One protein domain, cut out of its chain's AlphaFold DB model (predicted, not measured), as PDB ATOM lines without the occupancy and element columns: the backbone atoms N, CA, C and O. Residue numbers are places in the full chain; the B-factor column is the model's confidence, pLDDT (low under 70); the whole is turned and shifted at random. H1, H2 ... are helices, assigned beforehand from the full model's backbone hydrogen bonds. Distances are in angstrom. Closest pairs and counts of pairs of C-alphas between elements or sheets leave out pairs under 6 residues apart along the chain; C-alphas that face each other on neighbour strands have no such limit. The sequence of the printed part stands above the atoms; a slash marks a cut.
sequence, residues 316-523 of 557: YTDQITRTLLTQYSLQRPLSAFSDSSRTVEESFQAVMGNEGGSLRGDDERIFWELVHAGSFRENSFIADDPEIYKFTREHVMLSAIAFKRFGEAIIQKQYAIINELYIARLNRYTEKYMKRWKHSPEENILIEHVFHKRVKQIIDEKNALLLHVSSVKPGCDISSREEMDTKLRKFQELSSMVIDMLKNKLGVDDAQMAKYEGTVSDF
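This is residues 316 to 523 of the 557 residues of an uncharacterized protein of Candidatus Roizmanbacteria bacterium CG_4_10_14_0_2_um_filter_36_9 (UniProt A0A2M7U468). A long helical hairpin, H6 and H7, reaches out as an arm from a body of helices in which H4, H5 and H8 stand side by side as an up-and-down bundle, each running against the one before it. H1 and H9 pack on H5, and H3 packs on H4 and H8. The printed part has 208 residues with nine named helices, H1 to H9 along the chain, and no named strand: all helix. It is compact, with a radius of gyration of the C-alphas of 19.2 A, spanning 61 by 49 by 31 A.

H7, residues 441 to 472, kinks by 26 degrees near residue 450 and forms a hairpin with H6, residues 416 to 436; their closest C-alphas, Tyr 422 and Asn 463, are 6.7 A apart. H6 only just touches the hub H5, residues 386 to 411, in a hairpin with 3 pairs of C-alphas within 8 A, the closest Phe 406 and Ile 417 at 7.1 A. H8, residues 481 to 505, touches H5 at a shallow tilt of 7 degrees, opposite ways, closest at C-alphas Lys 404 and Ser 495, 6.1 A. H4, residues 362 to 372, forms a hairpin with H5, C-alphas Leu 370 and Val 396 being closest at 5.5 A. H3, residues 344 to 352, touches H4, closest at C-alphas Val 351 and Trp 368, 4.5 A. H1, residues 316 to 325, and H9, residues 510 to 521, touch H5 at steep tilts of 48 and 55 degrees. H2, residues 327 to 331, touches no helix. Every O i to N i+4 pair is within hydrogen-bond range except in H2, 0 of 1, where 2 of 2 O i to N i+3 pairs are.

H7 measures 44.7 A, H5 37.1 A, H8 35.7 A and H6 30.9 A from first to last C-alpha. H1 begins at C-alpha 316, (-12.510, 6.417, -6.838); H9 ends at C-alpha 521, (-1.980, 10.975, -10.766).

The farthest C-alphas, Ser 341 and Ser 440, are 63.2 A apart. The printed part has no cut; the links H2 to H3 and H4 to H5 are long. Low confidence, under 70, covers 55 residues, among them 429 to 462.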
ATOM      1  N   TYR A 316     -13.679   7.205  -7.281       86.44
ATOM      2  CA  TYR A 316     -12.510   6.417  -6.838       86.44
ATOM      3  C   TYR A 316     -11.813   6.995  -5.589       86.44
ATOM      4  O   TYR A 316     -11.338   6.264  -4.721       86.44
ATOM      5  N   THR A 317     -11.793   8.327  -5.449       81.62
ATOM      6  CA  THR A 317     -11.228   9.003  -4.270       81.62
ATOM      7  C   THR A 317     -12.028   8.746  -2.996       81.62
ATOM      8  O   THR A 317     -11.467   8.675  -1.898       81.62
ATOM      9  N   ASP A 318     -13.344   8.638  -3.138       78.38
ATOM     10  CA  ASP A 318     -14.253   8.406  -2.026       78.38
ATOM     11  C   ASP A 318     -14.315   6.924  -1.689       78.38
ATOM     12  O   ASP A 318     -14.317   6.612  -0.506       78.38
ATOM     13  N   GLN A 319     -14.253   6.021  -2.674       80.69
ATOM     14  CA  GLN A 319     -14.107   4.584  -2.436       80.69
ATOM     15  C   GLN A 319     -12.891   4.292  -1.553       80.69
ATOM     16  O   GLN A 319     -13.048   3.669  -0.512       80.69
ATOM     17  N   ILE A 320     -11.705   4.816  -1.886       78.12
ATOM     18  CA  ILE A 320     -10.492   4.595  -1.074       78.12
ATOM     19  C   ILE A 320     -10.667   5.130   0.346       78.12
ATOM     20  O   ILE A 320     -10.348   4.445   1.318       78.12
ATOM     21  N   THR A 321     -11.187   6.355   0.469       76.31
ATOM     22  CA  THR A 321     -11.448   6.957   1.782       76.31
ATOM     23  C   THR A 321     -12.441   6.107   2.570       76.31
ATOM     24  O   THR A 321     -12.243   5.885   3.761       76.31
ATOM     25  N   ARG A 322     -13.499   5.624   1.908       73.88
ATOM     26  CA  ARG A 322     -14.536   4.809   2.522       73.88
ATOM     27  C   ARG A 322     -13.949   3.504   3.009       73.88
ATOM     28  O   ARG A 322     -13.955   3.261   4.208       73.88
ATOM     29  N   THR A 323     -13.346   2.723   2.117       75.25
ATOM     30  CA  THR A 323     -12.776   1.432   2.481       75.25
ATOM     31  C   THR A 323     -11.872   1.571   3.691       75.25
ATOM     32  O   THR A 323     -12.142   0.903   4.676       75.25
ATOM     33  N   LEU A 324     -10.916   2.503   3.686       72.88
ATOM     34  CA  LEU A 324      -9.970   2.682   4.791       72.88
ATOM     35  C   LEU A 324     -10.606   3.159   6.107       72.88
ATOM     36  O   LEU A 324     -10.017   2.934   7.158       72.88
ATOM     37  N   LEU A 325     -11.771   3.809   6.076       70.62
ATOM     38  CA  LEU A 325     -12.452   4.340   7.264       70.62
ATOM     39  C   LEU A 325     -13.658   3.496   7.720       70.62
ATOM     40  O   LEU A 325     -14.326   3.880   8.677       70.62
ATOM     41  N   THR A 326     -13.989   2.378   7.061       68.25
ATOM     42  CA  THR A 326     -15.077   1.483   7.520       68.25
ATOM     43  C   THR A 326     -14.726   0.802   8.835       68.25
ATOM     44  O   THR A 326     -13.593   0.364   9.021       68.25
ATOM     45  N   GLN A 327     -15.715   0.622   9.722       61.62
ATOM     46  CA  GLN A 327     -15.541  -0.095  10.993       61.62
ATOM     47  C   GLN A 327     -14.857  -1.461  10.804       61.62
ATOM     48  O   GLN A 327     -13.969  -1.823  11.574       61.62
ATOM     49  N   TYR A 328     -15.245  -2.212   9.768       65.75
ATOM     50  CA  TYR A 328     -14.630  -3.500   9.445       65.75
ATOM     51  C   TYR A 328     -13.199  -3.355   8.927       65.75
ATOM     52  O   TYR A 328     -12.329  -4.131   9.321       65.75
ATOM     53  N   SER A 329     -12.920  -2.348   8.098       67.50
ATOM     54  CA  SER A 329     -11.554  -2.071   7.662       67.50
ATOM     55  C   SER A 329     -10.658  -1.689   8.835       67.50
ATOM     56  O   SER A 329      -9.534  -2.173   8.885       67.50
ATOM     57  N   LEU A 330     -11.127  -0.946   9.843       68.06
ATOM     58  CA  LEU A 330     -10.317  -0.646  11.039       68.06
ATOM     59  C   LEU A 330      -9.730  -1.910  11.700       68.06
ATOM     60  O   LEU A 330      -8.671  -1.847  12.319       68.06
ATOM     61  N   GLN A 331     -10.405  -3.052  11.550       72.12
ATOM     62  CA  GLN A 331     -10.008  -4.341  12.116       72.12
ATOM     63  C   GLN A 331      -9.334  -5.273  11.097       72.12
ATOM     64  O   GLN A 331      -8.613  -6.191  11.491       72.12
ATOM     65  N   ARG A 332      -9.547  -5.053   9.794       77.88
ATOM     66  CA  ARG A 332      -8.972  -5.860   8.711       77.88
ATOM     67  C   ARG A 332      -7.571  -5.357   8.337       77.88
ATOM     68  O   ARG A 332      -7.357  -4.141   8.262       77.88
ATOM     69  N   PRO A 333      -6.604  -6.247   8.052       84.62
ATOM     70  CA  PRO A 333      -5.348  -5.816   7.457       84.62
ATOM     71  C   PRO A 333      -5.584  -5.149   6.097       84.62
ATOM     72  O   PRO A 333      -6.487  -5.525   5.350       84.62
ATOM     73  N   LEU A 334      -4.735  -4.176   5.750       83.06
ATOM     74  CA  LEU A 334      -4.790  -3.549   4.423       83.06
ATOM     75  C   LEU A 334      -4.599  -4.593   3.315       83.06
ATOM     76  O   LEU A 334      -5.259  -4.523   2.284       83.06
ATOM     77  N   SER A 335      -3.703  -5.555   3.546       85.69
ATOM     78  CA  SER A 335      -3.383  -6.597   2.579       85.69
ATOM     79  C   SER A 335      -3.556  -8.003   3.144       85.69
ATOM     80  O   SER A 335      -3.156  -8.291   4.282       85.69
ATOM     81  N   ALA A 336      -4.080  -8.905   2.315       82.06
ATOM     82  CA  ALA A 336      -4.163 -10.337   2.589       82.06
ATOM     83  C   ALA A 336      -2.782 -10.978   2.829       82.06
ATOM     84  O   ALA A 336      -2.687 -12.013   3.488       82.06
ATOM     85  N   PHE A 337      -1.701 -10.326   2.383       85.75
ATOM     86  CA  PHE A 337      -0.311 -10.742   2.610       85.75
ATOM     87  C   PHE A 337       0.261 -10.306   3.967       85.75
ATOM     88  O   PHE A 337       1.457 -10.464   4.220       85.75
ATOM     89  N   SER A 338      -0.570  -9.751   4.854       74.75
ATOM     90  CA  SER A 338      -0.230  -9.583   6.275       74.75
ATOM     91  C   SER A 338       0.164 -10.914   6.928       74.75
ATOM     92  O   SER A 338       1.082 -10.933   7.746       74.75
ATOM     93  N   ASP A 339      -0.455 -12.013   6.489       70.19
ATOM     94  CA  ASP A 339      -0.017 -13.389   6.710       70.19
ATOM     95  C   ASP A 339       0.932 -13.826   5.575       70.19
ATOM     96  O   ASP A 339       0.554 -13.892   4.402       70.19
ATOM     97  N   SER A 340       2.186 -14.145   5.916       65.62
ATOM     98  CA  SER A 340       3.219 -14.527   4.944       65.62
ATOM     99  C   SER A 340       2.908 -15.809   4.155       65.62
ATOM    100  O   SER A 340       3.504 -16.010   3.092       65.62
ATOM    101  N   SER A 341       2.000 -16.660   4.652       80.19
ATOM    102  CA  SER A 341       1.655 -17.952   4.039       80.19
ATOM    103  C   SER A 341       0.808 -17.836   2.771       80.19
ATOM    104  O   SER A 341       0.892 -18.707   1.910       80.19
ATOM    105  N   ARG A 342       0.049 -16.745   2.622       87.69
ATOM    106  CA  ARG A 342      -0.845 -16.516   1.483       87.69
ATOM    107  C   ARG A 342      -0.054 -16.273   0.193       87.69
ATOM    108  O   ARG A 342       0.847 -15.418   0.166       87.69
ATOM    109  N   THR A 343      -0.376 -16.995  -0.878       92.12
ATOM    110  CA  THR A 343       0.211 -16.759  -2.210       92.12
ATOM    111  C   THR A 343      -0.586 -15.728  -3.010       92.12
ATOM    112  O   THR A 343      -1.735 -15.404  -2.687       92.12
ATOM    113  N   VAL A 344       0.040 -15.176  -4.054       94.62
ATOM    114  CA  VAL A 344      -0.619 -14.216  -4.950       94.62
ATOM    115  C   VAL A 344      -1.752 -14.903  -5.705       94.62
ATOM    116  O   VAL A 344      -2.854 -14.367  -5.756       94.62
ATOM    117  N   GLU A 345      -1.530 -16.123  -6.190       94.00
ATOM    118  CA  GLU A 345      -2.532 -16.922  -6.893       94.00
ATOM    119  C   GLU A 345      -3.736 -17.238  -6.009       94.00
ATOM    120  O   GLU A 345      -4.866 -17.098  -6.462       94.00
ATOM    121  N   GLU A 346      -3.528 -17.617  -4.745       92.88
ATOM    122  CA  GLU A 346      -4.629 -17.866  -3.806       92.88
ATOM    123  C   GLU A 346      -5.487 -16.617  -3.588       92.88
ATOM    124  O   GLU A 346      -6.712 -16.711  -3.513       92.88
ATOM    125  N   SER A 347      -4.845 -15.451  -3.499       92.19
ATOM    126  CA  SER A 347      -5.539 -14.171  -3.324       92.19
ATOM    127  C   SER A 347      -6.266 -13.760  -4.602       92.19
ATOM    128  O   SER A 347      -7.414 -13.333  -4.548       92.19
ATOM    129  N   PHE A 348      -5.649 -13.970  -5.767       94.25
ATOM    130  CA  PHE A 348      -6.280 -13.735  -7.061       94.25
ATOM    131  C   PHE A 348      -7.508 -14.635  -7.258       94.25
ATOM    132  O   PHE A 348      -8.566 -14.147  -7.631       94.25
ATOM    133  N   GLN A 349      -7.423 -15.930  -6.936       91.88
ATOM    134  CA  GLN A 349      -8.578 -16.832  -7.007       91.88
ATOM    135  C   GLN A 349      -9.697 -16.424  -6.041       91.88
ATOM    136  O   GLN A 349     -10.867 -16.540  -6.390       91.88
ATOM    137  N   ALA A 350      -9.358 -15.908  -4.855       90.38
ATOM    138  CA  ALA A 350     -10.354 -15.378  -3.927       90.38
ATOM    139  C   ALA A 350     -11.053 -14.126  -4.482       90.38
ATOM    140  O   ALA A 350     -12.275 -14.031  -4.408       90.38
ATOM    141  N   VAL A 351     -10.301 -13.212  -5.105       91.06
ATOM    142  CA  VAL A 351     -10.847 -12.034  -5.805       91.06
ATOM    143  C   VAL A 351     -11.793 -12.430  -6.941       91.06
ATOM    144  O   VAL A 351     -12.793 -11.753  -7.155       91.06
ATOM    145  N   MET A 352     -11.495 -13.514  -7.659       89.94
ATOM    146  CA  MET A 352     -12.311 -14.005  -8.777       89.94
ATOM    147  C   MET A 352     -13.511 -14.867  -8.351       89.94
ATOM    148  O   MET A 352     -14.328 -15.216  -9.199       89.94
ATOM    149  N   GLY A 353     -13.593 -15.269  -7.080       84.56
ATOM    150  CA  GLY A 353     -14.681 -16.100  -6.560       84.56
ATOM    151  C   GLY A 353     -15.955 -15.308  -6.252       84.56
ATOM    152  O   GLY A 353     -15.952 -14.084  -6.232       84.56
ATOM    153  N   ASN A 354     -17.043 -16.010  -5.926       66.44
ATOM    154  CA  ASN A 354     -18.361 -15.393  -5.704       66.44
ATOM    155  C   ASN A 354     -18.605 -14.899  -4.261       66.44
ATOM    156  O   ASN A 354     -19.638 -14.302  -3.990       66.44
ATOM    157  N   GLU A 355     -17.690 -15.141  -3.316       69.19
ATOM    158  CA  GLU A 355     -17.911 -14.849  -1.891       69.19
ATOM    159  C   GLU A 355     -17.028 -13.699  -1.382       69.19
ATOM    160  O   GLU A 355     -15.947 -13.907  -0.834       69.19
ATOM    161  N   GLY A 356     -17.517 -12.459  -1.490       61.19
ATOM    162  CA  GLY A 356     -16.787 -11.272  -1.028       61.19
ATOM    163  C   GLY A 356     -16.687 -11.109   0.500       61.19
ATOM    164  O   GLY A 356     -15.885 -10.314   0.992       61.19
ATOM    165  N   GLY A 357     -17.511 -11.832   1.270       60.84
ATOM    166  CA  GLY A 357     -17.628 -11.685   2.728       60.84
ATOM    167  C   GLY A 357     -16.526 -12.364   3.550       60.84
ATOM    168  O   GLY A 357     -16.312 -11.987   4.701       60.84
ATOM    169  N   SER A 358     -15.811 -13.335   2.973       67.44
ATOM    170  CA  SER A 358     -14.769 -14.137   3.642       67.44
ATOM    171  C   SER A 358     -13.335 -13.664   3.344       67.44
ATOM    172  O   SER A 358     -12.365 -14.308   3.752       67.44
ATOM    173  N   LEU A 359     -13.197 -12.528   2.652       81.88
ATOM    174  CA  LEU A 359     -11.919 -11.989   2.184       81.88
ATOM    175  C   LEU A 359     -11.068 -11.426   3.332       81.88
ATOM    176  O   LEU A 359     -11.571 -10.774   4.258       81.88
ATOM    177  N   ARG A 360      -9.758 -11.697   3.278       81.94
ATOM    178  CA  ARG A 360      -8.820 -11.499   4.394       81.94
ATOM    179  C   ARG A 360      -8.283 -10.080   4.478       81.94
ATOM    180  O   ARG A 360      -8.073  -9.585   5.583       81.94
ATOM    181  N   GLY A 361      -8.028  -9.455   3.333       86.88
ATOM    182  CA  GLY A 361      -7.478  -8.103   3.224       86.88
ATOM    183  C   GLY A 361      -8.444  -7.128   2.563       86.88
ATOM    184  O   GLY A 361      -9.378  -7.530   1.867       86.88
ATOM    185  N   ASP A 362      -8.231  -5.832   2.794       86.62
ATOM    186  CA  ASP A 362      -8.961  -4.803   2.042       86.62
ATOM    187  C   ASP A 362      -8.614  -4.838   0.550       86.62
ATOM    188  O   ASP A 362      -9.454  -4.488  -0.272       86.62
ATOM    189  N   ASP A 363      -7.414  -5.305   0.199       89.75
ATOM    190  CA  ASP A 363      -6.997  -5.525  -1.181       89.75
ATOM    191  C   ASP A 363      -7.836  -6.572  -1.906       89.75
ATOM    192  O   ASP A 363      -8.423  -6.265  -2.941       89.75
ATOM    193  N   GLU A 364      -7.968  -7.772  -1.340       90.56
ATOM    194  CA  GLU A 364      -8.868  -8.798  -1.870       90.56
ATOM    195  C   GLU A 364     -10.302  -8.254  -1.972       90.56
ATOM    196  O   GLU A 364     -10.959  -8.435  -2.994       90.56
ATOM    197  N   ARG A 365     -10.784  -7.544  -0.941       87.50
ATOM    198  CA  ARG A 365     -12.157  -7.022  -0.898       87.50
ATOM    199  C   ARG A 365     -12.438  -5.971  -1.969       87.50
ATOM    200  O   ARG A 365     -13.435  -6.107  -2.674       87.50
ATOM    201  N   ILE A 366     -11.599  -4.944  -2.094       89.12
ATOM    202  CA  ILE A 366     -11.781  -3.898  -3.109       89.12
ATOM    203  C   ILE A 366     -11.663  -4.506  -4.497       89.12
ATOM    204  O   ILE A 366     -12.506  -4.248  -5.350       89.12
ATOM    205  N   PHE A 367     -10.645  -5.333  -4.742       92.50
ATOM    206  CA  PHE A 367     -10.505  -5.951  -6.053       92.50
ATOM    207  C   PHE A 367     -11.709  -6.831  -6.381       92.50
ATOM    208  O   PHE A 367     -12.207  -6.748  -7.495       92.50
ATOM    209  N   TRP A 368     -12.245  -7.585  -5.420       90.94
ATOM    210  CA  TRP A 368     -13.483  -8.336  -5.612       90.94
ATOM    211  C   TRP A 368     -14.658  -7.429  -6.007       90.94
ATOM    212  O   TRP A 368     -15.345  -7.736  -6.977       90.94
ATOM    213  N   GLU A 369     -14.859  -6.292  -5.324       88.31
ATOM    214  CA  GLU A 369     -15.918  -5.322  -5.666       88.31
ATOM    215  C   GLU A 369     -15.759  -4.812  -7.105       88.31
ATOM    216  O   GLU A 369     -16.723  -4.769  -7.862       88.31
ATOM    217  N   LEU A 370     -14.531  -4.484  -7.512       91.75
ATOM    218  CA  LEU A 370     -14.220  -3.985  -8.854       91.75
ATOM    219  C   LEU A 370     -14.401  -5.052  -9.941       91.75
ATOM    220  O   LEU A 370     -14.869  -4.746 -11.036       91.75
ATOM    221  N   VAL A 371     -14.045  -6.305  -9.647       90.00
ATOM    222  CA  VAL A 371     -14.236  -7.437 -10.563       90.00
ATOM    223  C   VAL A 371     -15.715  -7.734 -10.770       90.00
ATOM    224  O   VAL A 371     -16.099  -8.064 -11.891       90.00
ATOM    225  N   HIS A 372     -16.539  -7.589  -9.738       85.94
ATOM    226  CA  HIS A 372     -17.964  -7.923  -9.784       85.94
ATOM    227  C   HIS A 372     -18.869  -6.714 -10.062       85.94
ATOM    228  O   HIS A 372     -20.082  -6.870 -10.170       85.94
ATOM    229  N   ALA A 373     -18.297  -5.523 -10.252       84.69
ATOM    230  CA  ALA A 373     -19.040  -4.350 -10.685       84.69
ATOM    231  C   ALA A 373     -19.509  -4.467 -12.148       84.69
ATOM    232  O   ALA A 373     -18.813  -5.014 -13.013       84.69
ATOM    233  N   GLY A 374     -20.680  -3.894 -12.439       71.31
ATOM    234  CA  GLY A 374     -21.247  -3.794 -13.786       71.31
ATOM    235  C   GLY A 374     -22.552  -4.560 -13.939       71.31
ATOM    236  O   GLY A 374     -23.601  -4.010 -13.621       71.31
ATOM    237  N   SER A 375     -22.488  -5.793 -14.448       69.12
ATOM    238  CA  SER A 375     -23.678  -6.620 -14.673       69.12
ATOM    239  C   SER A 375     -23.772  -7.756 -13.664       69.12
ATOM    240  O   SER A 375     -22.841  -8.552 -13.536       69.12
ATOM    241  N   PHE A 376     -24.919  -7.844 -13.003       72.31
ATOM    242  CA  PHE A 376     -25.275  -8.912 -12.068       72.31
ATOM    243  C   PHE A 376     -26.328  -9.879 -12.639       72.31
ATOM    244  O   PHE A 376     -26.725 -10.823 -11.962       72.31
ATOM    245  N   ARG A 377     -26.740  -9.685 -13.901       76.56
ATOM    246  CA  ARG A 377     -27.640 -10.584 -14.643       76.56
ATOM    247  C   ARG A 377     -27.263 -10.730 -16.113       76.56
ATOM    248  O   ARG A 377     -26.526  -9.911 -16.671       76.56
ATOM    249  N   GLU A 378     -27.778 -11.772 -16.755       73.81
ATOM    250  CA  GLU A 378     -27.627 -11.954 -18.201       73.81
ATOM    251  C   GLU A 378     -28.564 -10.986 -18.954       73.81
ATOM    252  O   GLU A 378     -29.714 -10.793 -18.559       73.81
ATOM    253  N   ASN A 379     -28.087 -10.364 -20.042       78.94
ATOM    254  CA  ASN A 379     -28.853  -9.386 -20.837       78.94
ATOM    255  C   ASN A 379     -29.412  -8.221 -19.989       78.94
ATOM    256  O   ASN A 379     -30.612  -7.911 -20.022       78.94
ATOM    257  N   SER A 380     -28.548  -7.622 -19.167       86.31
ATOM    258  CA  SER A 380     -28.875  -6.449 -18.357       86.31
ATOM    259  C   SER A 380     -29.037  -5.229 -19.259       86.31
ATOM    260  O   SER A 380     -28.060  -4.737 -19.820       86.31
ATOM    261  N   PHE A 381     -30.251  -4.686 -19.378       86.38
ATOM    262  CA  PHE A 381     -30.460  -3.524 -20.248       86.38
ATOM    263  C   PHE A 381     -29.738  -2.278 -19.721       86.38
ATOM    264  O   PHE A 381     -29.432  -1.383 -20.510       86.38
ATOM    265  N   ILE A 382     -29.481  -2.207 -18.407       89.62
ATOM    266  CA  ILE A 382     -28.749  -1.087 -17.822       89.62
ATOM    267  C   ILE A 382     -27.243  -1.245 -18.023       89.62
ATOM    268  O   ILE A 382     -26.598  -0.303 -18.476       89.62
ATOM    269  N   ALA A 383     -26.675  -2.427 -17.762       84.81
ATOM    270  CA  ALA A 383     -25.237  -2.648 -17.896       84.81
ATOM    271  C   ALA A 383     -24.786  -2.716 -19.365       84.81
ATOM    272  O   ALA A 383     -23.648  -2.345 -19.663       84.81
ATOM    273  N   ASP A 384     -25.674  -3.131 -20.274       88.19
ATOM    274  CA  ASP A 384     -25.429  -3.154 -21.720       88.19
ATOM    275  C   ASP A 384     -25.560  -1.759 -22.362       88.19
ATOM    276  O   ASP A 384     -25.185  -1.563 -23.525       88.19
ATOM    277  N   ASP A 385     -26.067  -0.761 -21.628       91.94
ATOM    278  CA  ASP A 385     -26.172   0.599 -22.139       91.94
ATOM    279  C   ASP A 385     -24.780   1.236 -22.336       91.94
ATOM    280  O   ASP A 385     -23.994   1.286 -21.389       91.94
ATOM    281  N   PRO A 386     -24.447   1.802 -23.517       92.38
ATOM    282  CA  PRO A 386     -23.084   2.260 -23.805       92.38
ATOM    283  C   PRO A 386     -22.528   3.322 -22.848       92.38
ATOM    284  O   PRO A 386     -21.327   3.332 -22.576       92.38
ATOM    285  N   GLU A 387     -23.372   4.222 -22.345       91.50
ATOM    286  CA  GLU A 387     -22.942   5.296 -21.442       91.50
ATOM    287  C   GLU A 387     -22.788   4.786 -20.004       91.50
ATOM    288  O   GLU A 387     -21.816   5.136 -19.330       91.50
ATOM    289  N   ILE A 388     -23.681   3.896 -19.557       90.88
ATOM    290  CA  ILE A 388     -23.571   3.199 -18.267       90.88
ATOM    291  C   ILE A 388     -22.333   2.297 -18.252       90.88
ATOM    292  O   ILE A 388     -21.556   2.304 -17.292       90.88
ATOM    293  N   TYR A 389     -22.097   1.560 -19.337       92.06
ATOM    294  CA  TYR A 389     -20.906   0.743 -19.513       92.06
ATOM    295  C   TYR A 389     -19.638   1.604 -19.521       92.06
ATOM    296  O   TYR A 389     -18.658   1.270 -18.853       92.06
ATOM    297  N   LYS A 390     -19.651   2.750 -20.225       93.38
ATOM    298  CA  LYS A 390     -18.538   3.713 -20.219       93.38
ATOM    299  C   LYS A 390     -18.243   4.203 -18.798       93.38
ATOM    300  O   LYS A 390     -17.073   4.186 -18.419       93.38
ATOM    301  N   PHE A 391     -19.271   4.593 -18.042       93.12
ATOM    302  CA  PHE A 391     -19.149   5.009 -16.642       93.12
ATOM    303  C   PHE A 391     -18.547   3.896 -15.785       93.12
ATOM    304  O   PHE A 391     -17.515   4.094 -15.144       93.12
ATOM    305  N   THR A 392     -19.141   2.702 -15.831       92.44
ATOM    306  CA  THR A 392     -18.712   1.544 -15.039       92.44
ATOM    307  C   THR A 392     -17.253   1.212 -15.331       92.44
ATOM    308  O   THR A 392     -16.445   1.106 -14.414       92.44
ATOM    309  N   ARG A 393     -16.881   1.125 -16.614       94.62
ATOM    310  CA  ARG A 393     -15.504   0.859 -17.039       94.62
ATOM    311  C   ARG A 393     -14.528   1.905 -16.522       94.62
ATOM    312  O   ARG A 393     -13.475   1.541 -16.005       94.62
ATOM    313  N   GLU A 394     -14.833   3.187 -16.714       95.25
ATOM    314  CA  GLU A 394     -13.948   4.272 -16.284       95.25
ATOM    315  C   GLU A 394     -13.747   4.231 -14.766       95.25
ATOM    316  O   GLU A 394     -12.610   4.234 -14.298       95.25
ATOM    317  N   HIS A 395     -14.828   4.116 -13.998       94.12
ATOM    318  CA  HIS A 395     -14.762   4.113 -12.541       94.12
ATOM    319  C   HIS A 395     -14.091   2.861 -11.972       94.12
ATOM    320  O   HIS A 395     -13.237   2.993 -11.098       94.12
ATOM    321  N   VAL A 396     -14.358   1.671 -12.522       95.06
ATOM    322  CA  VAL A 396     -13.659   0.438 -12.124       95.06
ATOM    323  C   VAL A 396     -12.148   0.565 -12.334       95.06
ATOM    324  O   VAL A 396     -11.366   0.256 -11.431       95.06
ATOM    325  N   MET A 397     -11.719   1.059 -13.500       96.75
ATOM    326  CA  MET A 397     -10.294   1.202 -13.804       96.75
ATOM    327  C   MET A 397      -9.617   2.268 -12.945       96.75
ATOM    328  O   MET A 397      -8.550   2.009 -12.386       96.75
ATOM    329  N   LEU A 398     -10.229   3.448 -12.806       96.25
ATOM    330  CA  LEU A 398      -9.696   4.519 -11.962       96.25
ATOM    331  C   LEU A 398      -9.530   4.050 -10.516       96.25
ATOM    332  O   LEU A 398      -8.497   4.313  -9.902       96.25
ATOM    333  N   SER A 399     -10.503   3.309  -9.992       94.69
ATOM    334  CA  SER A 399     -10.449   2.751  -8.646       94.69
ATOM    335  C   SER A 399      -9.382   1.680  -8.472       94.69
ATOM    336  O   SER A 399      -8.664   1.717  -7.475       94.69
ATOM    337  N   ALA A 400      -9.197   0.782  -9.444       95.69
ATOM    338  CA  ALA A 400      -8.130  -0.220  -9.394       95.69
ATOM    339  C   ALA A 400      -6.736   0.434  -9.384       95.69
ATOM    340  O   ALA A 400      -5.885   0.095  -8.556       95.69
ATOM    341  N   ILE A 401      -6.515   1.412 -10.269       96.75
ATOM    342  CA  ILE A 401      -5.246   2.148 -10.389       96.75
ATOM    343  C   ILE A 401      -4.984   2.972  -9.128       96.75
ATOM    344  O   ILE A 401      -3.880   2.949  -8.579       96.75
ATOM    345  N   ALA A 402      -5.997   3.690  -8.644       94.50
ATOM    346  CA  ALA A 402      -5.877   4.479  -7.435       94.50
ATOM    347  C   ALA A 402      -5.599   3.577  -6.230       94.50
ATOM    348  O   ALA A 402      -4.641   3.823  -5.502       94.50
ATOM    349  N   PHE A 403      -6.338   2.484  -6.048       93.62
ATOM    350  CA  PHE A 403      -6.097   1.584  -4.929       93.62
ATOM    351  C   PHE A 403      -4.694   0.962  -4.964       93.62
ATOM    352  O   PHE A 403      -4.034   0.922  -3.928       93.62
ATOM    353  N   LYS A 404      -4.180   0.587  -6.144       94.81
ATOM    354  CA  LYS A 404      -2.775   0.183  -6.308       94.81
ATOM    355  C   LYS A 404      -1.819   1.275  -5.808       94.81
ATOM    356  O   LYS A 404      -1.001   1.015  -4.928       94.81
ATOM    357  N   ARG A 405      -1.965   2.512  -6.295       93.94
ATOM    358  CA  ARG A 405      -1.110   3.655  -5.916       93.94
ATOM    359  C   ARG A 405      -1.126   3.922  -4.403       93.94
ATOM    360  O   ARG A 405      -0.072   4.103  -3.797       93.94
ATOM    361  N   PHE A 406      -2.308   3.947  -3.787       90.69
ATOM    362  CA  PHE A 406      -2.446   4.189  -2.347       90.69
ATOM    363  C   PHE A 406      -1.966   3.010  -1.508       90.69
ATOM    364  O   PHE A 406      -1.279   3.221  -0.512       90.69
ATOM    365  N   GLY A 407      -2.300   1.781  -1.901       90.00
ATOM    366  CA  GLY A 407      -1.884   0.575  -1.196       90.00
ATOM    367  C   GLY A 407      -0.364   0.438  -1.150       90.00
ATOM    368  O   GLY A 407       0.192   0.227  -0.073       90.00
ATOM    369  N   GLU A 408       0.320   0.667  -2.276       92.25
ATOM    370  CA  GLU A 408       1.788   0.686  -2.338       92.25
ATOM    371  C   GLU A 408       2.380   1.732  -1.385       92.25
ATOM    372  O   GLU A 408       3.254   1.414  -0.575       92.25
ATOM    373  N   ALA A 409       1.861   2.961  -1.426       89.94
ATOM    374  CA  ALA A 409       2.323   4.042  -0.565       89.94
ATOM    375  C   ALA A 409       2.095   3.738   0.926       89.94
ATOM    376  O   ALA A 409       2.992   3.957   1.739       89.94
ATOM    377  N   ILE A 410       0.936   3.190   1.306       86.25
ATOM    378  CA  ILE A 410       0.631   2.840   2.702       86.25
ATOM    379  C   ILE A 410       1.541   1.708   3.194       86.25
ATOM    380  O   ILE A 410       2.096   1.821   4.289       86.25
ATOM    381  N   ILE A 411       1.763   0.656   2.394       86.81
ATOM    382  CA  ILE A 411       2.695  -0.438   2.731       86.81
ATOM    383  C   ILE A 411       4.115   0.107   2.939       86.81
ATOM    384  O   ILE A 411       4.803  -0.297   3.877       86.81
ATOM    385  N   GLN A 412       4.533   1.067   2.112       87.69
ATOM    386  CA  GLN A 412       5.824   1.755   2.213       87.69
ATOM    387  C   GLN A 412       5.874   2.853   3.292       87.69
ATOM    388  O   GLN A 412       6.901   3.519   3.435       87.69
ATOM    389  N   LYS A 413       4.787   3.072   4.047       85.06
ATOM    390  CA  LYS A 413       4.646   4.135   5.063       85.06
ATOM    391  C   LYS A 413       4.793   5.563   4.505       85.06
ATOM    392  O   LYS A 413       5.175   6.492   5.216       85.06
ATOM    393  N   GLN A 414       4.471   5.758   3.228       87.44
ATOM    394  CA  GLN A 414       4.487   7.039   2.517       87.44
ATOM    395  C   GLN A 414       3.121   7.734   2.591       87.44
ATOM    396  O   GLN A 414       2.415   7.904   1.599       87.44
ATOM    397  N   TYR A 415       2.740   8.189   3.783       83.06
ATOM    398  CA  TYR A 415       1.413   8.774   4.026       83.06
ATOM    399  C   TYR A 415       1.198  10.171   3.417       83.06
ATOM    400  O   TYR A 415       0.096  10.708   3.492       83.06
ATOM    401  N   ALA A 416       2.217  10.767   2.786       82.69
ATOM    402  CA  ALA A 416       2.090  12.055   2.100       82.69
ATOM    403  C   ALA A 416       0.998  12.038   1.014       82.69
ATOM    404  O   ALA A 416       0.284  13.026   0.859       82.69
ATOM    405  N   ILE A 417       0.789  10.891   0.357       83.06
ATOM    406  CA  ILE A 417      -0.258  10.709  -0.657       83.06
ATOM    407  C   ILE A 417      -1.677  10.967  -0.117       83.06
ATOM    408  O   ILE A 417      -2.545  11.454  -0.837       83.06
ATOM    409  N   ILE A 418      -1.914  10.690   1.171       81.81
ATOM    410  CA  ILE A 418      -3.204  10.940   1.827       81.81
ATOM    411  C   ILE A 418      -3.438  12.451   1.953       81.81
ATOM    412  O   ILE A 418      -4.538  12.936   1.691       81.81
ATOM    413  N   ASN A 419      -2.384  13.214   2.265       78.25
ATOM    414  CA  ASN A 419      -2.461  14.674   2.310       78.25
ATOM    415  C   ASN A 419      -2.674  15.282   0.917       78.25
ATOM    416  O   ASN A 419      -3.434  16.238   0.785       78.25
ATOM    417  N   GLU A 420      -2.042  14.735  -0.124       83.69
ATOM    418  CA  GLU A 420      -2.260  15.180  -1.508       83.69
ATOM    419  C   GLU A 420      -3.720  14.985  -1.936       83.69
ATOM    420  O   GLU A 420      -4.353  15.919  -2.436       83.69
ATOM    421  N   LEU A 421      -4.288  13.809  -1.645       82.50
ATOM    422  CA  LEU A 421      -5.705  13.521  -1.856       82.50
ATOM    423  C   LEU A 421      -6.604  14.518  -1.120       82.50
ATOM    424  O   LEU A 421      -7.571  15.033  -1.689       82.50
ATOM    425  N   TYR A 422      -6.293  14.782   0.149       78.69
ATOM    426  CA  TYR A 422      -7.018  15.734   0.981       78.69
ATOM    427  C   TYR A 422      -7.013  17.139   0.362       78.69
ATOM    428  O   TYR A 422      -8.081  17.733   0.199       78.69
ATOM    429  N   ILE A 423      -5.845  17.646  -0.049       77.69
ATOM    430  CA  ILE A 423      -5.706  18.971  -0.672       77.69
ATOM    431  C   ILE A 423      -6.530  19.032  -1.962       77.69
ATOM    432  O   ILE A 423      -7.289  19.981  -2.168       77.69
ATOM    433  N   ALA A 424      -6.441  18.002  -2.804       78.69
ATOM    434  CA  ALA A 424      -7.206  17.930  -4.044       78.69
ATOM    435  C   ALA A 424      -8.723  17.921  -3.794       78.69
ATOM    436  O   ALA A 424      -9.480  18.592  -4.499       78.69
ATOM    437  N   ARG A 425      -9.204  17.198  -2.771       74.31
ATOM    438  CA  ARG A 425     -10.620  17.239  -2.370       74.31
ATOM    439  C   ARG A 425     -11.006  18.635  -1.888       74.31
ATOM    440  O   ARG A 425     -11.966  19.188  -2.418       74.31
ATOM    441  N   LEU A 426     -10.260  19.225  -0.955       71.38
ATOM    442  CA  LEU A 426     -10.563  20.547  -0.399       71.38
ATOM    443  C   LEU A 426     -10.645  21.628  -1.488       71.38
ATOM    444  O   LEU A 426     -11.590  22.420  -1.494       71.38
ATOM    445  N   ASN A 427      -9.710  21.626  -2.440       74.06
ATOM    446  CA  ASN A 427      -9.713  22.569  -3.559       74.06
ATOM    447  C   ASN A 427     -10.969  22.404  -4.429       74.06
ATOM    448  O   ASN A 427     -11.649  23.389  -4.709       74.06
ATOM    449  N   ARG A 428     -11.352  21.163  -4.767       72.56
ATOM    450  CA  ARG A 428     -12.583  20.883  -5.530       72.56
ATOM    451  C   ARG A 428     -13.843  21.346  -4.801       72.56
ATOM    452  O   ARG A 428     -14.729  21.936  -5.419       72.56
ATOM    453  N   TYR A 429     -13.922  21.097  -3.493       66.38
ATOM    454  CA  TYR A 429     -15.017  21.591  -2.657       66.38
ATOM    455  C   TYR A 429     -15.088  23.119  -2.707       66.38
ATOM    456  O   TYR A 429     -16.144  23.678  -3.004       66.38
ATOM    457  N   THR A 430     -13.957  23.787  -2.495       66.19
ATOM    458  CA  THR A 430     -13.863  25.252  -2.515       66.19
ATOM    459  C   THR A 430     -14.325  25.813  -3.861       66.19
ATOM    460  O   THR A 430     -15.215  26.657  -3.910       66.19
ATOM    461  N   GLU A 431     -13.819  25.283  -4.975       69.19
ATOM    462  CA  GLU A 431     -14.191  25.742  -6.316       69.19
ATOM    463  C   GLU A 431     -15.679  25.554  -6.637       69.19
ATOM    464  O   GLU A 431     -16.305  26.454  -7.205       69.19
ATOM    465  N   LYS A 432     -16.268  24.400  -6.294       65.38
ATOM    466  CA  LYS A 432     -17.688  24.123  -6.567       65.38
ATOM    467  C   LYS A 432     -18.597  25.066  -5.783       65.38
ATOM    468  O   LYS A 432     -19.553  25.602  -6.347       65.38
ATOM    469  N   TYR A 433     -18.305  25.275  -4.501       59.38
ATOM    470  CA  TYR A 433     -19.106  26.155  -3.653       59.38
ATOM    471  C   TYR A 433     -18.997  27.618  -4.092       59.38
ATOM    472  O   TYR A 433     -20.031  28.264  -4.258       59.38
ATOM    473  N   MET A 434     -17.790  28.094  -4.413       59.78
ATOM    474  CA  MET A 434     -17.575  29.460  -4.910       59.78
ATOM    475  C   MET A 434     -18.274  29.727  -6.254       59.78
ATOM    476  O   MET A 434     -18.707  30.845  -6.515       59.78
ATOM    477  N   LYS A 435     -18.439  28.711  -7.114       64.38
ATOM    478  CA  LYS A 435     -19.166  28.846  -8.393       64.38
ATOM    479  C   LYS A 435     -20.690  28.873  -8.242       64.38
ATOM    480  O   LYS A 435     -21.365  29.459  -9.087       64.38
ATOM    481  N   ARG A 436     -21.251  28.209  -7.223       53.28
ATOM    482  CA  ARG A 436     -22.707  27.984  -7.106       53.28
ATOM    483  C   ARG A 436     -23.470  29.194  -6.562       53.28
ATOM    484  O   ARG A 436     -24.683  29.253  -6.733       53.28
ATOM    485  N   TRP A 437     -22.786  30.170  -5.971       53.09
ATOM    486  CA  TRP A 437     -23.443  31.312  -5.352       53.09
ATOM    487  C   TRP A 437     -22.882  32.648  -5.861       53.09
ATOM    488  O   TRP A 437     -21.708  32.963  -5.689       53.09
ATOM    489  N   LYS A 438     -23.737  33.458  -6.498       50.94
ATOM    490  CA  LYS A 438     -23.433  34.858  -6.833       50.94
ATOM    491  C   LYS A 438     -23.703  35.722  -5.605       50.94
ATOM    492  O   LYS A 438     -24.793  36.266  -5.469       50.94
ATOM    493  N   HIS A 439     -22.735  35.809  -4.708       57.03
ATOM    494  CA  HIS A 439     -22.869  36.583  -3.480       57.03
ATOM    495  C   HIS A 439     -22.376  38.014  -3.609       57.03
ATOM    496  O   HIS A 439     -21.459  38.318  -4.380       57.03
ATOM    497  N   SER A 440     -22.955  38.876  -2.777       55.94
ATOM    498  CA  SER A 440     -22.324  40.141  -2.410       55.94
ATOM    499  C   SER A 440     -20.973  39.886  -1.710       55.94
ATOM    500  O   SER A 440     -20.761  38.819  -1.123       55.94
ATOM    501  N   PRO A 441     -20.018  40.829  -1.759       62.62
ATOM    502  CA  PRO A 441     -18.734  40.688  -1.071       62.62
ATOM    503  C   PRO A 441     -18.855  40.372   0.430       62.62
ATOM    504  O   PRO A 441     -18.036  39.613   0.943       62.62
ATOM    505  N   GLU A 442     -19.869  40.890   1.132       53.75
ATOM    506  CA  GLU A 442     -20.061  40.620   2.564       53.75
ATOM    507  C   GLU A 442     -20.575  39.199   2.863       53.75
ATOM    508  O   GLU A 442     -20.121  38.570   3.821       53.75
ATOM    509  N   GLU A 443     -21.472  38.657   2.035       54.12
ATOM    510  CA  GLU A 443     -21.955  37.271   2.162       54.12
ATOM    511  C   GLU A 443     -20.847  36.257   1.870       54.12
ATOM    512  O   GLU A 443     -20.747  35.245   2.565       54.12
ATOM    513  N   ASN A 444     -19.968  36.561   0.906       56.12
ATOM    514  CA  ASN A 444     -18.778  35.754   0.639       56.12
ATOM    515  C   ASN A 444     -17.884  35.652   1.876       56.12
ATOM    516  O   ASN A 444     -17.438  34.559   2.192       56.12
ATOM    517  N   ILE A 445     -17.682  36.739   2.626       58.16
ATOM    518  CA  ILE A 445     -16.840  36.724   3.833       58.16
ATOM    519  C   ILE A 445     -17.463  35.859   4.937       58.16
ATOM    520  O   ILE A 445     -16.756  35.089   5.588       58.16
ATOM    521  N   LEU A 446     -18.777  35.957   5.164       51.97
ATOM    522  CA  LEU A 446     -19.458  35.189   6.212       51.97
ATOM    523  C   LEU A 446     -19.527  33.693   5.872       51.97
ATOM    524  O   LEU A 446     -19.281  32.847   6.735       51.97
ATOM    525  N   ILE A 447     -19.816  33.370   4.610       54.50
ATOM    526  CA  ILE A 447     -19.857  31.996   4.108       54.50
ATOM    527  C   ILE A 447     -18.452  31.418   4.079       54.50
ATOM    528  O   ILE A 447     -18.248  30.352   4.648       54.50
ATOM    529  N   GLU A 448     -17.455  32.129   3.552       54.31
ATOM    530  CA  GLU A 448     -16.058  31.709   3.663       54.31
ATOM    531  C   GLU A 448     -15.683  31.456   5.123       54.31
ATOM    532  O   GLU A 448     -15.038  30.457   5.403       54.31
ATOM    533  N   HIS A 449     -16.117  32.283   6.075       55.06
ATOM    534  CA  HIS A 449     -15.734  32.105   7.472       55.06
ATOM    535  C   HIS A 449     -16.403  30.898   8.150       55.06
ATOM    536  O   HIS A 449     -15.727  30.132   8.835       55.06
ATOM    537  N   VAL A 450     -17.714  30.702   7.982       53.62
ATOM    538  CA  VAL A 450     -18.465  29.623   8.655       53.62
ATOM    539  C   VAL A 450     -18.342  28.301   7.893       53.62
ATOM    540  O   VAL A 450     -18.068  27.260   8.499       53.62
ATOM    541  N   PHE A 451     -18.473  28.342   6.565       57.00
ATOM    542  CA  PHE A 451     -18.396  27.170   5.697       57.00
ATOM    543  C   PHE A 451     -16.963  26.652   5.578       57.00
ATOM    544  O   PHE A 451     -16.767  25.462   5.832       57.00
ATOM    545  N   HIS A 452     -15.946  27.496   5.306       57.53
ATOM    546  CA  HIS A 452     -14.572  26.974   5.311       57.53
ATOM    547  C   HIS A 452     -14.228  26.433   6.680       57.53
ATOM    548  O   HIS A 452     -13.665  25.357   6.741       57.53
ATOM    549  N   LYS A 453     -14.568  27.109   7.782       61.69
ATOM    550  CA  LYS A 453     -14.158  26.615   9.098       61.69
ATOM    551  C   LYS A 453     -14.782  25.258   9.418       61.69
ATOM    552  O   LYS A 453     -14.055  24.376   9.861       61.69
ATOM    553  N   ARG A 454     -16.083  25.060   9.169       60.53
ATOM    554  CA  ARG A 454     -16.755  23.793   9.496       60.53
ATOM    555  C   ARG A 454     -16.438  22.674   8.507       60.53
ATOM    556  O   ARG A 454     -16.146  21.568   8.946       60.53
ATOM    557  N   VAL A 455     -16.449  22.943   7.200       60.91
ATOM    558  CA  VAL A 455     -16.104  21.934   6.184       60.91
ATOM    559  C   VAL A 455     -14.636  21.567   6.273       60.91
ATOM    560  O   VAL A 455     -14.318  20.385   6.315       60.91
ATOM    561  N   LYS A 456     -13.740  22.549   6.405       66.44
ATOM    562  CA  LYS A 456     -12.324  22.271   6.643       66.44
ATOM    563  C   LYS A 456     -12.136  21.474   7.924       66.44
ATOM    564  O   LYS A 456     -11.425  20.492   7.870       66.44
ATOM    565  N   GLN A 457     -12.819  21.807   9.021       67.25
ATOM    566  CA  GLN A 457     -12.740  21.016  10.251       67.25
ATOM    567  C   GLN A 457     -13.174  19.555  10.036       67.25
ATOM    568  O   GLN A 457     -12.447  18.657  10.434       67.25
ATOM    569  N   ILE A 458     -14.316  19.300   9.386       64.44
ATOM    570  CA  ILE A 458     -14.789  17.926   9.123       64.44
ATOM    571  C   ILE A 458     -13.804  17.172   8.222       64.44
ATOM    572  O   ILE A 458     -13.507  16.002   8.460       64.44
ATOM    573  N   ILE A 459     -13.297  17.822   7.173       65.94
ATOM    574  CA  ILE A 459     -12.327  17.201   6.267       65.94
ATOM    575  C   ILE A 459     -10.979  17.001   6.995       65.94
ATOM    576  O   ILE A 459     -10.358  15.960   6.808       65.94
ATOM    577  N   ASP A 460     -10.552  17.924   7.860       69.75
ATOM    578  CA  ASP A 460      -9.346  17.821   8.698       69.75
ATOM    579  C   ASP A 460      -9.456  16.646   9.673       69.75
ATOM    580  O   ASP A 460      -8.524  15.852   9.783       69.75
ATOM    581  N   GLU A 461     -10.600  16.495  10.342       68.38
ATOM    582  CA  GLU A 461     -10.901  15.372  11.236       68.38
ATOM    583  C   GLU A 461     -10.872  14.042  10.469       68.38
ATOM    584  O   GLU A 461     -10.197  13.101  10.893       68.38
ATOM    585  N   LYS A 462     -11.511  13.974   9.289       69.44
ATOM    586  CA  LYS A 462     -11.458  12.794   8.407       69.44
ATOM    587  C   LYS A 462     -10.038  12.495   7.918       69.44
ATOM    588  O   LYS A 462      -9.655  11.330   7.866       69.44
ATOM    589  N   ASN A 463      -9.248  13.514   7.580       74.94
ATOM    590  CA  ASN A 463      -7.862  13.355   7.137       74.94
ATOM    591  C   ASN A 463      -6.960  12.857   8.270       74.94
ATOM    592  O   ASN A 463      -6.187  11.923   8.078       74.94
ATOM    593  N   ALA A 464      -7.084  13.444   9.461       73.38
ATOM    594  CA  ALA A 464      -6.355  13.012  10.646       73.38
ATOM    595  C   ALA A 464      -6.692  11.558  11.005       73.38
ATOM    596  O   ALA A 464      -5.788  10.774  11.295       73.38
ATOM    597  N   LEU A 465      -7.973  11.182  10.918       69.75
ATOM    598  CA  LEU A 465      -8.411   9.806  11.120       69.75
ATOM    599  C   LEU A 465      -7.830   8.872  10.055       69.75
ATOM    600  O   LEU A 465      -7.276   7.835  10.402       69.75
ATOM    601  N   LEU A 466      -7.888   9.247   8.776       73.06
ATOM    602  CA  LEU A 466      -7.352   8.439   7.680       73.06
ATOM    603  C   LEU A 466      -5.843   8.207   7.828       73.06
ATOM    604  O   LEU A 466      -5.387   7.071   7.736       73.06
ATOM    605  N   LEU A 467      -5.082   9.261   8.140       75.75
ATOM    606  CA  LEU A 467      -3.655   9.168   8.454       75.75
ATOM    607  C   LEU A 467      -3.396   8.238   9.642       75.75
ATOM    608  O   LEU A 467      -2.508   7.388   9.572       75.75
ATOM    609  N   HIS A 468      -4.173   8.383  10.718       76.25
ATOM    610  CA  HIS A 468      -4.048   7.530  11.890       76.25
ATOM    611  C   HIS A 468      -4.287   6.067  11.519       76.25
ATOM    612  O   HIS A 468      -3.392   5.248  11.717       76.25
ATOM    613  N   VAL A 469      -5.428   5.750  10.907       69.50
ATOM    614  CA  VAL A 469      -5.795   4.386  10.517       69.50
ATOM    615  C   VAL A 469      -4.745   3.780   9.598       69.50
ATOM    616  O   VAL A 469      -4.246   2.697   9.885       69.50
ATOM    617  N   SER A 470      -4.329   4.487   8.543       73.56
ATOM    618  CA  SER A 470      -3.274   4.006   7.644       73.56
ATOM    619  C   SER A 470      -1.937   3.760   8.357       73.56
ATOM    620  O   SER A 470      -1.165   2.911   7.911       73.56
ATOM    621  N   SER A 471      -1.660   4.459   9.463       72.44
ATOM    622  CA  SER A 471      -0.446   4.261  10.266       72.44
ATOM    623  C   SER A 471      -0.515   3.093  11.253       72.44
ATOM    624  O   SER A 471       0.526   2.525  11.572       72.44
ATOM    625  N   VAL A 472      -1.715   2.712  11.712       69.62
ATOM    626  CA  VAL A 472      -1.920   1.658  12.729       69.62
ATOM    627  C   VAL A 472      -2.605   0.400  12.188       69.62
ATOM    628  O   VAL A 472      -3.012  -0.470  12.956       69.62
ATOM    629  N   LYS A 473      -2.756   0.295  10.863       73.94
ATOM    630  CA  LYS A 473      -3.404  -0.838  10.194       73.94
ATOM    631  C   LYS A 473      -2.779  -2.182  10.613       73.94
ATOM    632  O   LYS A 473      -1.553  -2.330  10.536       73.94
ATOM    633  N   PRO A 474      -3.586  -3.198  10.977       65.44
ATOM    634  CA  PRO A 474      -3.070  -4.527  11.292       65.44
ATOM    635  C   PRO A 474      -2.206  -5.083  10.151       65.44
ATOM    636  O   PRO A 474      -2.565  -4.992   8.977       65.44
ATOM    637  N   GLY A 475      -1.042  -5.642  10.486       61.69
ATOM    638  CA  GLY A 475      -0.098  -6.179   9.499       61.69
ATOM    639  C   GLY A 475       0.783  -5.143   8.782       61.69
ATOM    640  O   GLY A 475       1.675  -5.557   8.032       61.69
ATOM    641  N   CYS A 476       0.591  -3.839   9.040       62.25
ATOM    642  CA  CYS A 476       1.505  -2.755   8.641       62.25
ATOM    643  C   CYS A 476       2.627  -2.494   9.670       62.25
ATOM    644  O   CYS A 476       3.578  -1.761   9.372       62.25
ATOM    645  N   ASP A 477       2.572  -3.147  10.840       62.34
ATOM    646  CA  ASP A 477       3.684  -3.274  11.795       62.34
ATOM    647  C   ASP A 477       4.753  -4.219  11.243       62.34
ATOM    648  O   ASP A 477       4.958  -5.349  11.677       62.34
ATOM    649  N   ILE A 478       5.406  -3.744  10.192       65.00
ATOM    650  CA  ILE A 478       6.440  -4.477   9.493       65.00
ATOM    651  C   ILE A 478       7.750  -4.312  10.263       65.00
ATOM    652  O   ILE A 478       8.281  -3.204  10.393       65.00
ATOM    653  N   SER A 479       8.242  -5.433  10.786       67.38
ATOM    654  CA  SER A 479       9.376  -5.504  11.714       67.38
ATOM    655  C   SER A 479      10.736  -5.355  11.022       67.38
ATOM    656  O   SER A 479      11.724  -4.972  11.652       67.38
ATOM    657  N   SER A 480      10.788  -5.622   9.712       79.94
ATOM    658  CA  SER A 480      12.001  -5.552   8.900       79.94
ATOM    659  C   SER A 480      11.725  -5.025   7.491       79.94
ATOM    660  O   SER A 480      10.655  -5.221   6.922       79.94
ATOM    661  N   ARG A 481      12.727  -4.385   6.882       83.62
ATOM    662  CA  ARG A 481      12.640  -3.911   5.493       83.62
ATOM    663  C   ARG A 481      12.358  -5.044   4.494       83.62
ATOM    664  O   ARG A 481      11.611  -4.846   3.549       83.62
ATOM    665  N   GLU A 482      12.900  -6.232   4.743       84.94
ATOM    666  CA  GLU A 482      12.715  -7.419   3.898       84.94
ATOM    667  C   GLU A 482      11.259  -7.916   3.876       84.94
ATOM    668  O   GLU A 482      10.719  -8.273   2.825       84.94
ATOM    669  N   GLU A 483      10.592  -7.889   5.031       83.38
ATOM    670  CA  GLU A 483       9.170  -8.216   5.139       83.38
ATOM    671  C   GLU A 483       8.312  -7.198   4.365       83.38
ATOM    672  O   GLU A 483       7.361  -7.584   3.681       83.38
ATOM    673  N   MET A 484       8.682  -5.912   4.404       86.81
ATOM    674  CA  MET A 484       7.990  -4.844   3.670       86.81
ATOM    675  C   MET A 484       8.122  -5.039   2.165       86.81
ATOM    676  O   MET A 484       7.117  -5.025   1.460       86.81
ATOM    677  N   ASP A 485       9.344  -5.276   1.686       88.81
ATOM    678  CA  ASP A 485       9.632  -5.481   0.268       88.81
ATOM    679  C   ASP A 485       8.910  -6.734  -0.263       88.81
ATOM    680  O   ASP A 485       8.376  -6.737  -1.374       88.81
ATOM    681  N   THR A 486       8.805  -7.785   0.557       89.56
ATOM    682  CA  THR A 486       8.066  -9.006   0.205       89.56
ATOM    683  C   THR A 486       6.563  -8.753   0.082       89.56
ATOM    684  O   THR A 486       5.963  -9.164  -0.915       89.56
ATOM    685  N   LYS A 487       5.954  -8.083   1.071       88.88
ATOM    686  CA  LYS A 487       4.523  -7.727   1.064       88.88
ATOM    687  C   LYS A 487       4.187  -6.803  -0.100       88.88
ATOM    688  O   LYS A 487       3.230  -7.061  -0.824       88.88
ATOM    689  N   LEU A 488       5.010  -5.778  -0.311       91.62
ATOM    690  CA  LEU A 488       4.870  -4.837  -1.416       91.62
ATOM    691  C   LEU A 488       4.905  -5.559  -2.762       91.62
ATOM    692  O   LEU A 488       4.010  -5.356  -3.571       91.62
ATOM    693  N   ARG A 489       5.887  -6.441  -2.986       94.31
ATOM    694  CA  ARG A 489       5.986  -7.201  -4.237       94.31
ATOM    695  C   ARG A 489       4.743  -8.056  -4.487       94.31
ATOM    696  O   ARG A 489       4.215  -8.020  -5.590       94.31
ATOM    697  N   LYS A 490       4.253  -8.785  -3.475       94.56
ATOM    698  CA  LYS A 490       3.030  -9.601  -3.606       94.56
ATOM    699  C   LYS A 490       1.796  -8.739  -3.905       94.56
ATOM    700  O   LYS A 490       1.000  -9.090  -4.769       94.56
ATOM    701  N   PHE A 491       1.657  -7.595  -3.233       94.31
ATOM    702  CA  PHE A 491       0.583  -6.631  -3.491       94.31
ATOM    703  C   PHE A 491       0.659  -6.048  -4.909       94.31
ATOM    704  O   PHE A 491      -0.350  -5.964  -5.609       94.31
ATOM    705  N   GLN A 492       1.857  -5.679  -5.365       96.38
ATOM    706  CA  GLN A 492       2.099  -5.189  -6.723       96.38
ATOM    707  C   GLN A 492       1.763  -6.251  -7.775       96.38
ATOM    708  O   GLN A 492       1.165  -5.930  -8.799       96.38
ATOM    709  N   GLU A 493       2.107  -7.511  -7.517       97.19
ATOM    710  CA  GLU A 493       1.792  -8.631  -8.401       97.19
ATOM    711  C   GLU A 493       0.279  -8.877  -8.477       97.19
ATOM    712  O   GLU A 493      -0.279  -8.843  -9.573       97.19
ATOM    713  N   LEU A 494      -0.405  -8.988  -7.331       96.38
ATOM    714  CA  LEU A 494      -1.865  -9.135  -7.266       96.38
ATOM    715  C   LEU A 494      -2.581  -7.986  -7.986       96.38
ATOM    716  O   LEU A 494      -3.426  -8.222  -8.847       96.38
ATOM    717  N   SER A 495      -2.235  -6.742  -7.647       97.12
ATOM    718  CA  SER A 495      -2.866  -5.559  -8.238       97.12
ATOM    719  C   SER A 495      -2.658  -5.495  -9.749       97.12
ATOM    720  O   SER A 495      -3.586  -5.148 -10.473       97.12
ATOM    721  N   SER A 496      -1.480  -5.879 -10.244       97.69
ATOM    722  CA  SER A 496      -1.198  -5.893 -11.682       97.69
ATOM    723  C   SER A 496      -1.978  -7.000 -12.394       97.69
ATOM    724  O   SER A 496      -2.599  -6.726 -13.413       97.69
ATOM    725  N   MET A 497      -2.058  -8.206 -11.816       97.94
ATOM    726  CA  MET A 497      -2.889  -9.293 -12.352       97.94
ATOM    727  C   MET A 497      -4.369  -8.906 -12.441       97.94
ATOM    728  O   MET A 497      -5.021  -9.174 -13.451       97.94
ATOM    729  N   VAL A 498      -4.910  -8.265 -11.400       97.25
ATOM    730  CA  VAL A 498      -6.306  -7.802 -11.394       97.25
ATOM    731  C   VAL A 498      -6.517  -6.690 -12.420       97.25
ATOM    732  O   VAL A 498      -7.481  -6.757 -13.177       97.25
ATOM    733  N   ILE A 499      -5.623  -5.698 -12.493       97.75
ATOM    734  CA  ILE A 499      -5.715  -4.600 -13.470       97.75
ATOM    735  C   ILE A 499      -5.654  -5.133 -14.904       97.75
ATOM    736  O   ILE A 499      -6.472  -4.726 -15.725       97.75
ATOM    737  N   ASP A 500      -4.749  -6.064 -15.210       97.50
ATOM    738  CA  ASP A 500      -4.646  -6.668 -16.543       97.50
ATOM    739  C   ASP A 500      -5.906  -7.464 -16.901       97.50
ATOM    740  O   ASP A 500      -6.407  -7.394 -18.027       97.50
ATOM    741  N   MET A 501      -6.468  -8.194 -15.936       96.62
ATOM    742  CA  MET A 501      -7.734  -8.894 -16.121       96.62
ATOM    743  C   MET A 501      -8.884  -7.910 -16.374       96.62
ATOM    744  O   MET A 501      -9.611  -8.081 -17.350       96.62
ATOM    745  N   LEU A 502      -9.019  -6.856 -15.561       96.25
ATOM    746  CA  LEU A 502     -10.043  -5.819 -15.724       96.25
ATOM    747  C   LEU A 502      -9.907  -5.097 -17.066       96.25
ATOM    748  O   LEU A 502     -10.903  -4.899 -17.758       96.25
ATOM    749  N   LYS A 503      -8.677  -4.771 -17.472       96.75
ATOM    750  CA  LYS A 503      -8.370  -4.169 -18.770       96.75
ATOM    751  C   LYS A 503      -8.905  -5.030 -19.915       96.75
ATOM    752  O   LYS A 503      -9.574  -4.514 -20.808       96.75
ATOM    753  N   ASN A 504      -8.672  -6.342 -19.854       95.56
ATOM    754  CA  ASN A 504      -9.183  -7.291 -20.844       95.56
ATOM    755  C   ASN A 504     -10.711  -7.437 -20.771       95.56
ATOM    756  O   ASN A 504     -11.377  -7.368 -21.802       95.56
ATOM    757  N   LYS A 505     -11.275  -7.594 -19.564       92.81
ATOM    758  CA  LYS A 505     -12.721  -7.740 -19.323       92.81
ATOM    759  C   LYS A 505     -13.512  -6.534 -19.836       92.81
ATOM    760  O   LYS A 505     -14.602  -6.700 -20.374       92.81
ATOM    761  N   LEU A 506     -12.974  -5.330 -19.662       93.25
ATOM    762  CA  LEU A 506     -13.653  -4.069 -19.963       93.25
ATOM    763  C   LEU A 506     -13.238  -3.452 -21.310       93.25
ATOM    764  O   LEU A 506     -13.641  -2.329 -21.625       93.25
ATOM    765  N   GLY A 507     -12.409  -4.153 -22.092       94.56
ATOM    766  CA  GLY A 507     -11.943  -3.689 -23.400       94.56
ATOM    767  C   GLY A 507     -11.217  -2.342 -23.340       94.56
ATOM    768  O   GLY A 507     -11.497  -1.462 -24.152       94.56
ATOM    769  N   VAL A 508     -10.338  -2.160 -22.352       97.00
ATOM    770  CA  VAL A 508      -9.575  -0.923 -22.142       97.00
ATOM    771  C   VAL A 508      -8.265  -0.993 -22.924       97.00
ATOM    772  O   VAL A 508      -7.443  -1.883 -22.703       97.00
ATOM    773  N   ASP A 509      -8.054  -0.049 -23.836       97.06
ATOM    774  CA  ASP A 509      -6.809   0.040 -24.604       97.06
ATOM    775  C   ASP A 509      -5.691   0.795 -23.852       97.06
ATOM    776  O   ASP A 509      -5.894   1.362 -22.775       97.06
ATOM    777  N   ASP A 510      -4.476   0.792 -24.410       96.44
ATOM    778  CA  ASP A 510      -3.309   1.442 -23.795       96.44
ATOM    779  C   ASP A 510      -3.456   2.968 -23.684       96.44
ATOM    780  O   ASP A 510      -2.943   3.575 -22.744       96.44
ATOM    781  N   ALA A 511      -4.166   3.606 -24.621       97.38
ATOM    782  CA  ALA A 511      -4.366   5.052 -24.605       97.38
ATOM    783  C   ALA A 511      -5.347   5.457 -23.497       97.38
ATOM    784  O   ALA A 511      -5.122   6.436 -22.782       97.38
ATOM    785  N   GLN A 512      -6.416   4.682 -23.319       97.31
ATOM    786  CA  GLN A 512      -7.354   4.821 -22.212       97.31
ATOM    787  C   GLN A 512      -6.672   4.547 -20.875       97.31
ATOM    788  O   GLN A 512      -6.859   5.322 -19.941       97.31
ATOM    789  N   MET A 513      -5.838   3.506 -20.791       97.56
ATOM    790  CA  MET A 513      -5.076   3.202 -19.580       97.56
ATOM    791  C   MET A 513      -4.176   4.375 -19.175       97.56
ATOM    792  O   MET A 513      -4.267   4.849 -18.044       97.56
ATOM    793  N   ALA A 514      -3.393   4.919 -20.113       97.19
ATOM    794  CA  ALA A 514      -2.536   6.079 -19.858       97.19
ATOM    795  C   ALA A 514      -3.339   7.313 -19.405       97.19
ATOM    796  O   ALA A 514      -2.907   8.065 -18.529       97.19
ATOM    797  N   LYS A 515      -4.538   7.512 -19.968       97.31
ATOM    798  CA  LYS A 515      -5.453   8.569 -19.524       97.31
ATOM    799  C   LYS A 515      -5.915   8.341 -18.083       97.31
ATOM    800  O   LYS A 515      -5.871   9.281 -17.295       97.31
ATOM    801  N   TYR A 516      -6.340   7.129 -17.728       97.62
ATOM    802  CA  TYR A 516      -6.792   6.811 -16.372       97.62
ATOM    803  C   TYR A 516      -5.670   6.973 -15.341       97.62
ATOM    804  O   TYR A 516      -5.894   7.548 -14.276       97.62
ATOM    805  N   GLU A 517      -4.449   6.554 -15.672       96.81
ATOM    806  CA  GLU A 517      -3.263   6.785 -14.841       96.81
ATOM    807  C   GLU A 517      -2.980   8.279 -14.638       96.81
ATOM    808  O   GLU A 517      -2.695   8.697 -13.513       96.81
ATOM    809  N   GLY A 518      -3.120   9.099 -15.685       96.50
ATOM    810  CA  GLY A 518      -3.032  10.560 -15.588       96.50
ATOM    811  C   GLY A 518      -4.105  11.152 -14.669       96.50
ATOM    812  O   GLY A 518      -3.788  11.908 -13.752       96.50
ATOM    813  N   THR A 519      -5.364  10.737 -14.837       95.00
ATOM    814  CA  THR A 519      -6.486  11.171 -13.987       95.00
ATOM    815  C   THR A 519      -6.234  10.864 -12.509       95.00
ATOM    816  O   THR A 519      -6.438  11.735 -11.661       95.00
ATOM    817  N   VAL A 520      -5.765   9.651 -12.193       94.38
ATOM    818  CA  VAL A 520      -5.425   9.248 -10.817       94.38
ATOM    819  C   VAL A 520      -4.210  10.008 -10.295       94.38
ATOM    820  O   VAL A 520      -4.190  10.373  -9.119       94.38
ATOM    821  N   SER A 521      -3.200  10.246 -11.136       91.88
ATOM    822  CA  SER A 521      -1.980  10.975 -10.766       91.88
ATOM    823  C   SER A 521      -2.303  12.381 -10.267       91.88
ATOM    824  O   SER A 521      -1.848  12.761  -9.185       91.88
ATOM    825  N   ASP A 522      -3.188  13.073 -10.984       90.19
ATOM    826  CA  ASP A 522      -3.566  14.463 -10.720       90.19
ATOM    827  C   ASP A 522      -4.787  14.609  -9.792       90.19
ATOM    828  O   ASP A 522      -5.270  15.720  -9.570       90.19
ATOM    829  N   PHE A 523      -5.325  13.504  -9.260       87.81
ATOM    830  CA  PHE A 523      -6.563  13.478  -8.462       87.81
ATOM    831  C   PHE A 523      -7.770  14.145  -9.151       87.81
ATOM    832  O   PHE A 523      -8.669  14.699  -8.502       87.81
TER     833      PHE A 523